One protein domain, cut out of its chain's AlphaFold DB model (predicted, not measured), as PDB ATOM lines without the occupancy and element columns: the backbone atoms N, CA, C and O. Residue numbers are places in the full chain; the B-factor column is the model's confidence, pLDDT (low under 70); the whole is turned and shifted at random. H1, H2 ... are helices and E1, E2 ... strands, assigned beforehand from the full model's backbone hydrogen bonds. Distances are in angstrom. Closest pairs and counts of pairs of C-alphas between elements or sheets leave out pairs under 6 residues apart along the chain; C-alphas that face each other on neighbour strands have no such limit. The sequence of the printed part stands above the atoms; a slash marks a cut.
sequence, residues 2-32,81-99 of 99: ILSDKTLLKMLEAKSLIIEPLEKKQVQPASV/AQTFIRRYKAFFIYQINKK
ATOM      1  N   ILE A   2      46.296  36.607 119.993       90.38
ATOM      2  CA  ILE A   2      46.122  35.403 119.162       90.38
ATOM      3  C   ILE A   2      47.037  35.528 117.933       90.38
ATOM      4  O   ILE A   2      47.175  36.618 117.378       90.38
ATOM      5  N   LEU A   3      47.708  34.442 117.545       90.06
ATOM      6  CA  LEU A   3      48.625  34.425 116.402       90.06
ATOM      7  C   LEU A   3      47.840  34.420 115.090       90.06
ATOM      8  O   LEU A   3      46.920  33.629 114.955       90.06
ATOM      9  N   SER A   4      48.221  35.247 114.114       92.12
ATOM     10  CA  SER A   4      47.638  35.189 112.768       92.12
ATOM     11  C   SER A   4      48.114  33.963 111.982       92.12
ATOM     12  O   SER A   4      49.159  33.387 112.286       92.12
ATOM     13  N   ASP A   5      47.393  33.624 110.917       91.06
ATOM     14  CA  ASP A   5      47.777  32.632 109.903       91.06
ATOM     15  C   ASP A   5      49.215  32.833 109.388       91.06
ATOM     16  O   ASP A   5      50.034  31.917 109.435       91.06
ATOM     17  N   LYS A   6      49.577  34.060 108.991       92.00
ATOM     18  CA  LYS A   6      50.926  34.396 108.505       92.00
ATOM     19  C   LYS A   6      51.992  34.146 109.567       92.00
ATOM     20  O   LYS A   6      53.109  33.751 109.244       92.00
ATOM     21  N   THR A   7      51.660  34.390 110.835       92.44
ATOM     22  CA  THR A   7      52.581  34.166 111.956       92.44
ATOM     23  C   THR A   7      52.738  32.676 112.238       92.44
ATOM     24  O   THR A   7      53.861  32.209 112.410       92.44
ATOM     25  N   LEU A   8      51.634  31.920 112.225       91.56
ATOM     26  CA  LEU A   8      51.639  30.465 112.364       91.56
ATOM     27  C   LEU A   8      52.483  29.805 111.271       91.56
ATOM     28  O   LEU A   8      53.348  28.993 111.592       91.56
ATOM     29  N   LEU A   9      52.306  30.205 110.009       91.00
ATOM     30  CA  LEU A   9      53.075  29.680 108.877       91.00
ATOM     31  C   LEU A   9      54.575  29.943 109.031       91.00
ATOM     32  O   LEU A   9      55.363  29.002 108.975       91.00
ATOM     33  N   LYS A  10      54.973  31.183 109.343       92.94
ATOM     34  CA  LYS A  10      56.380  31.514 109.632       92.94
ATOM     35  C   LYS A  10      56.942  30.684 110.785       92.94
ATOM     36  O   LYS A  10      58.103  30.292 110.769       92.94
ATOM     37  N   MET A  11      56.131  30.425 111.810       91.38
ATOM     38  CA  MET A  11      56.552  29.641 112.968       91.38
ATOM     39  C   MET A  11      56.736  28.155 112.654       91.38
ATOM     40  O   MET A  11      57.668  27.564 113.211       91.38
ATOM     41  N   LEU A  12      55.878  27.592 111.795       90.50
ATOM     42  CA  LEU A  12      55.990  26.235 111.256       90.50
ATOM     43  C   LEU A  12      57.245  26.106 110.380       90.50
ATOM     44  O   LEU A  12      58.049  25.203 110.594       90.50
ATOM     45  N   GLU A  13      57.475  27.059 109.470       91.44
ATOM     46  CA  GLU A  13      58.677  27.115 108.621       91.44
ATOM     47  C   GLU A  13      59.965  27.217 109.452       91.44
ATOM     48  O   GLU A  13      60.929  26.492 109.216       91.44
ATOM     49  N   ALA A  14      59.962  28.060 110.489       93.31
ATOM     50  CA  ALA A  14      61.089  28.223 111.404       93.31
ATOM     51  C   ALA A  14      61.250  27.068 112.415       93.31
ATOM     52  O   ALA A  14      62.111  27.151 113.294       93.31
ATOM     53  N   LYS A  15      60.402  26.026 112.363       90.75
ATOM     54  CA  LYS A  15      60.362  24.896 113.320       90.75
ATOM     55  C   LYS A  15      60.277  25.326 114.793       90.75
ATOM     56  O   LYS A  15      60.686  24.613 115.708       90.75
ATOM     57  N   SER A  16      59.743  26.520 115.043       90.69
ATOM     58  CA  SER A  16      59.489  27.046 116.395       90.69
ATOM     59  C   SER A  16      58.125  26.607 116.948       90.69
ATOM     60  O   SER A  16      57.842  26.786 118.139       90.69
ATOM     61  N   LEU A  17      57.299  26.068 116.052       90.75
ATOM     62  CA  LEU A  17      56.071  25.323 116.254       90.75
ATOM     63  C   LEU A  17      56.147  24.112 115.317       90.75
ATOM     64  O   LEU A  17      56.455  24.291 114.143       90.75
ATOM     65  N   ILE A  18      55.886  22.909 115.821       91.62
ATOM     66  CA  ILE A  18      55.836  21.687 115.012       91.62
ATOM     67  C   ILE A  18      54.454  21.075 115.203       91.62
ATOM     68  O   ILE A  18      54.011  20.902 116.338       91.62
ATOM     69  N   ILE A  19      53.774  20.793 114.096       91.44
ATOM     70  CA  ILE A  19      52.502  20.071 114.060       91.44
ATOM     71  C   ILE A  19      52.639  19.055 112.933       91.44
ATOM     72  O   ILE A  19      52.732  19.449 111.771       91.44
ATOM     73  N   GLU A  20      52.698  17.769 113.267       90.44
ATOM     74  CA  GLU A  20      52.962  16.709 112.291       90.44
ATOM     75  C   GLU A  20      52.044  15.497 112.522       90.44
ATOM     76  O   GLU A  20      51.917  15.048 113.661       90.44
ATOM     77  N   PRO A  21      51.401  14.951 111.470       92.12
ATOM     78  CA  PRO A  21      51.311  15.484 110.108       92.12
ATOM     79  C   PRO A  21      50.343  16.680 110.010       92.12
ATOM     80  O   PRO A  21      49.272  16.674 110.621       92.12
ATOM     81  N   LEU A  22      50.685  17.676 109.183       91.12
ATOM     82  CA  LEU A  22      49.850  18.853 108.913       91.12
ATOM     83  C   LEU A  22      49.801  19.172 107.413       91.12
ATOM     84  O   LEU A  22      50.831  19.364 106.769       91.12
ATOM     85  N   GLU A  23      48.596  19.293 106.861       91.06
ATOM     86  CA  GLU A  23      48.369  19.770 105.497       91.06
ATOM     87  C   GLU A  23      48.140  21.288 105.493       91.06
ATOM     88  O   GLU A  23      47.430  21.817 106.347       91.06
ATOM     89  N   LYS A  24      48.670  22.014 104.495       86.62
ATOM     90  CA  LYS A  24      48.561  23.489 104.432       86.62
ATOM     91  C   LYS A  24      47.118  24.006 104.517       86.62
ATOM     92  O   LYS A  24      46.887  25.046 105.120       86.62
ATOM     93  N   LYS A  25      46.153  23.263 103.964       90.88
ATOM     94  CA  LYS A  25      44.718  23.604 103.994       90.88
ATOM     95  C   LYS A  25      44.096  23.594 105.397       90.88
ATOM     96  O   LYS A  25      43.002  24.114 105.562       90.88
ATOM     97  N   GLN A  26      44.756  22.968 106.375       91.50
ATOM     98  CA  GLN A  26      44.302  22.933 107.766       91.50
ATOM     99  C   GLN A  26      44.656  24.222 108.518       91.50
ATOM    100  O   GLN A  26      44.146  24.443 109.610       91.50
ATOM    101  N   VAL A  27      45.534  25.071 107.974       92.12
ATOM    102  CA  VAL A  27      45.847  26.367 108.581       92.12
ATOM    103  C   VAL A  27      44.732  27.349 108.234       92.12
ATOM    104  O   VAL A  27      44.508  27.666 107.069       92.12
ATOM    105  N   GLN A  28      44.046  27.829 109.264       89.62
ATOM    106  CA  GLN A  28      42.955  28.792 109.183       89.62
ATOM    107  C   GLN A  28      43.426  30.168 109.681       89.62
ATOM    108  O   GLN A  28      44.500  30.285 110.288       89.62
ATOM    109  N   PRO A  29      42.625  31.230 109.485       90.31
ATOM    110  CA  PRO A  29      42.854  32.507 110.142       90.31
ATOM    111  C   PRO A  29      42.937  32.328 111.662       90.31
ATOM    112  O   PRO A  29      41.933  32.135 112.340       90.31
ATOM    113  N   ALA A  30      44.159  32.403 112.188       90.69
ATOM    114  CA  ALA A  30      44.461  32.305 113.611       90.69
ATOM    115  C   ALA A  30      44.127  30.965 114.301       90.69
ATOM    116  O   ALA A  30      44.004  30.905 115.528       90.69
ATOM    117  N   SER A  31      44.035  29.874 113.538       92.06
ATOM    118  CA  SER A  31      43.854  28.525 114.078       92.06
ATOM    119  C   SER A  31      44.400  27.445 113.145       92.06
ATOM    120  O   SER A  31      44.837  27.718 112.026       92.06
ATOM    121  N   VAL A  32      44.439  26.209 113.640       92.56
ATOM    122  CA  VAL A  32      44.838  25.031 112.870       92.56
ATOM    123  C   VAL A  32      43.809  23.936 113.117       92.56
ATOM    124  O   VAL A  32      43.592  23.546 114.264       92.56
ATOM    125  N   ALA A  81      47.575  14.393 114.809       81.06
ATOM    126  CA  ALA A  81      48.693  15.324 114.843       81.06
ATOM    127  C   ALA A  81      49.386  15.317 116.211       81.06
ATOM    128  O   ALA A  81      48.733  15.477 117.245       81.06
ATOM    129  N   GLN A  82      50.714  15.218 116.202       82.12
ATOM    130  CA  GLN A  82      51.564  15.544 117.337       82.12
ATOM    131  C   GLN A  82      51.942  17.021 117.270       82.12
ATOM    132  O   GLN A  82      52.306  17.533 116.213       82.12
ATOM    133  N   THR A  83      51.851  17.708 118.406       83.50
ATOM    134  CA  THR A  83      52.154  19.137 118.495       83.50
ATOM    135  C   THR A  83      53.289  19.379 119.479       83.50
ATOM    136  O   THR A  83      53.235  18.922 120.618       83.50
ATOM    137  N   PHE A  84      54.302  20.136 119.060       84.88
ATOM    138  CA  PHE A  84      55.396  20.586 119.910       84.88
ATOM    139  C   PHE A  84      55.515  22.103 119.864       84.88
ATOM    140  O   PHE A  84      55.523  22.721 118.794       84.88
ATOM    141  N   ILE A  85      55.650  22.711 121.041       84.44
ATOM    142  CA  ILE A  85      55.739  24.156 121.176       84.44
ATOM    143  C   ILE A  85      56.882  24.567 122.096       84.44
ATOM    144  O   ILE A  85      57.114  23.983 123.152       84.44
ATOM    145  N   ARG A  86      57.615  25.605 121.683       76.38
ATOM    146  CA  ARG A  86      58.642  26.238 122.520       76.38
ATOM    147  C   ARG A  86      58.002  27.095 123.625       76.38
ATOM    148  O   ARG A  86      56.871  27.549 123.477       76.38
ATOM    149  N   ARG A  87      58.757  27.330 124.709       74.12
ATOM    150  CA  ARG A  87      58.369  28.107 125.907       74.12
ATOM    151  C   ARG A  87      57.579  29.397 125.588       74.12
ATOM    152  O   ARG A  87      57.848  30.058 124.587       74.12
ATOM    153  N   TYR A  88      56.678  29.766 126.509       77.38
ATOM    154  CA  TYR A  88      55.846  30.991 126.518       77.38
ATOM    155  C   TYR A  88      54.696  31.060 125.506       77.38
ATOM    156  O   TYR A  88      54.228  32.144 125.161       77.38
ATOM    157  N   LYS A  89      54.208  29.914 125.035       84.25
ATOM    158  CA  LYS A  89      53.052  29.837 124.139       84.25
ATOM    159  C   LYS A  89      52.050  28.813 124.673       84.25
ATOM    160  O   LYS A  89      52.445  27.865 125.346       84.25
ATOM    161  N   ALA A  90      50.777  29.005 124.350       86.94
ATOM    162  CA  ALA A  90      49.684  28.123 124.746       86.94
ATOM    163  C   ALA A  90      48.781  27.822 123.546       86.94
ATOM    164  O   ALA A  90      48.641  28.656 122.649       86.94
ATOM    165  N   PHE A  91      48.161  26.642 123.561       89.00
ATOM    166  CA  PHE A  91      47.109  26.261 122.627       89.00
ATOM    167  C   PHE A  91      45.758  26.263 123.319       89.00
ATOM    168  O   PHE A  91      45.635  25.814 124.456       89.00
ATOM    169  N   PHE A  92      44.747  26.718 122.592       90.38
ATOM    170  CA  PHE A  92      43.352  26.551 122.962       90.38
ATOM    171  C   PHE A  92      42.733  25.562 121.979       90.38
ATOM    172  O   PHE A  92      42.768  25.797 120.772       90.38
ATOM    173  N   ILE A  93      42.202  24.453 122.495       90.75
ATOM    174  CA  ILE A  93      41.460  23.464 121.708       90.75
ATOM    175  C   ILE A  93      39.982  23.811 121.835       90.75
ATOM    176  O   ILE A  93      39.459  23.909 122.942       90.75
ATOM    177  N   TYR A  94      39.322  24.026 120.703       89.81
ATOM    178  CA  TYR A  94      37.911  24.379 120.644       89.81
ATOM    179  C   TYR A  94      37.277  23.790 119.385       89.81
ATOM    180  O   TYR A  94      37.964  23.493 118.408       89.81
ATOM    181  N   GLN A  95      35.958  23.625 119.414       87.06
ATOM    182  CA  GLN A  95      35.175  23.188 118.267       87.06
ATOM    183  C   GLN A  95      34.447  24.391 117.667       87.06
ATOM    184  O   GLN A  95      33.791  25.148 118.382       87.06
ATOM    185  N   ILE A  96      34.545  24.557 116.348       81.19
ATOM    186  CA  ILE A  96      33.745  25.533 115.608       81.19
ATOM    187  C   ILE A  96      32.535  24.797 115.041       81.19
ATOM    188  O   ILE A  96      32.681  23.952 114.159       81.19
ATOM    189  N   ASN A  97      31.335  25.134 115.512       76.12
ATOM    190  CA  ASN A  97      30.112  24.726 114.830       76.12
ATOM    191  C   ASN A  97      29.977  25.569 113.559       76.12
ATOM    192  O   ASN A  97      29.564  26.729 113.620       76.12
ATOM    193  N   LYS A  98      30.367  25.005 112.411       65.31
ATOM    194  CA  LYS A  98      30.006  25.591 111.117       65.31
ATOM    195  C   LYS A  98      28.485  25.477 110.989       65.31
ATOM    196  O   LYS A  98      27.962  24.366 111.007       65.31
ATOM    197  N   LYS A  99      27.810  26.628 110.984       51.62
ATOM    198  CA  LYS A  99      26.394  26.727 110.615       51.62
ATOM    199  C   LYS A  99      26.194  26.288 109.172       51.62
ATOM    200  O   LYS A  99      27.129  26.521 108.371       51.62
TER     201      LYS A  99
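Overview. This is residues 2 to 32 and 81 to 99 of the 99 residues of the protein "Deoxycytidine triphosphate deaminase (DCTP deaminase)" of Clostridium sp. D5 (UniProt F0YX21). This domain has little regular structure: a short helix, H1, sits beside E1 of a two-stranded antiparallel ribbon, E1 and E2, and an unnamed tail, residues 86 to 99, makes much of the length. The 50 printed residues hold H1, E1 and E2 in that order, mixed in class, with only 17 residues in named elements. The whole is compact, radius of gyration of the C-alphas 11.1 A, yet elongated, spanning 34 by 22 by 20 A.

Arrangement. Start at H1, residues 5 to 13, where every O i to N i+4 pair is within hydrogen-bond range. A tight link leads to E1, residues 17 to 20; their closest C-alphas, Met 11 and Leu 17, are 5.4 A apart. E2, residues 82 to 85, is antiparallel to E1 at 175 degrees, with N 18 and O 84 3.0 A apart. H1 and E2 are apart.

Along the chain. Find C-alpha 5 at (47.777, 32.632, 109.903); H1 runs 12.3 A from there. E1 spans 10.0 A; E2 spans 10.3 A, ending at (55.739, 24.156, 121.176).

Size, cuts and confidence. The farthest C-alphas, Arg 87 and Lys 99, are 35.5 A apart. Residues 33 to 80 are cut out, a 10.6 A gap between C-alphas 32 and 81. Residues 98 to 99 have pLDDT under 70.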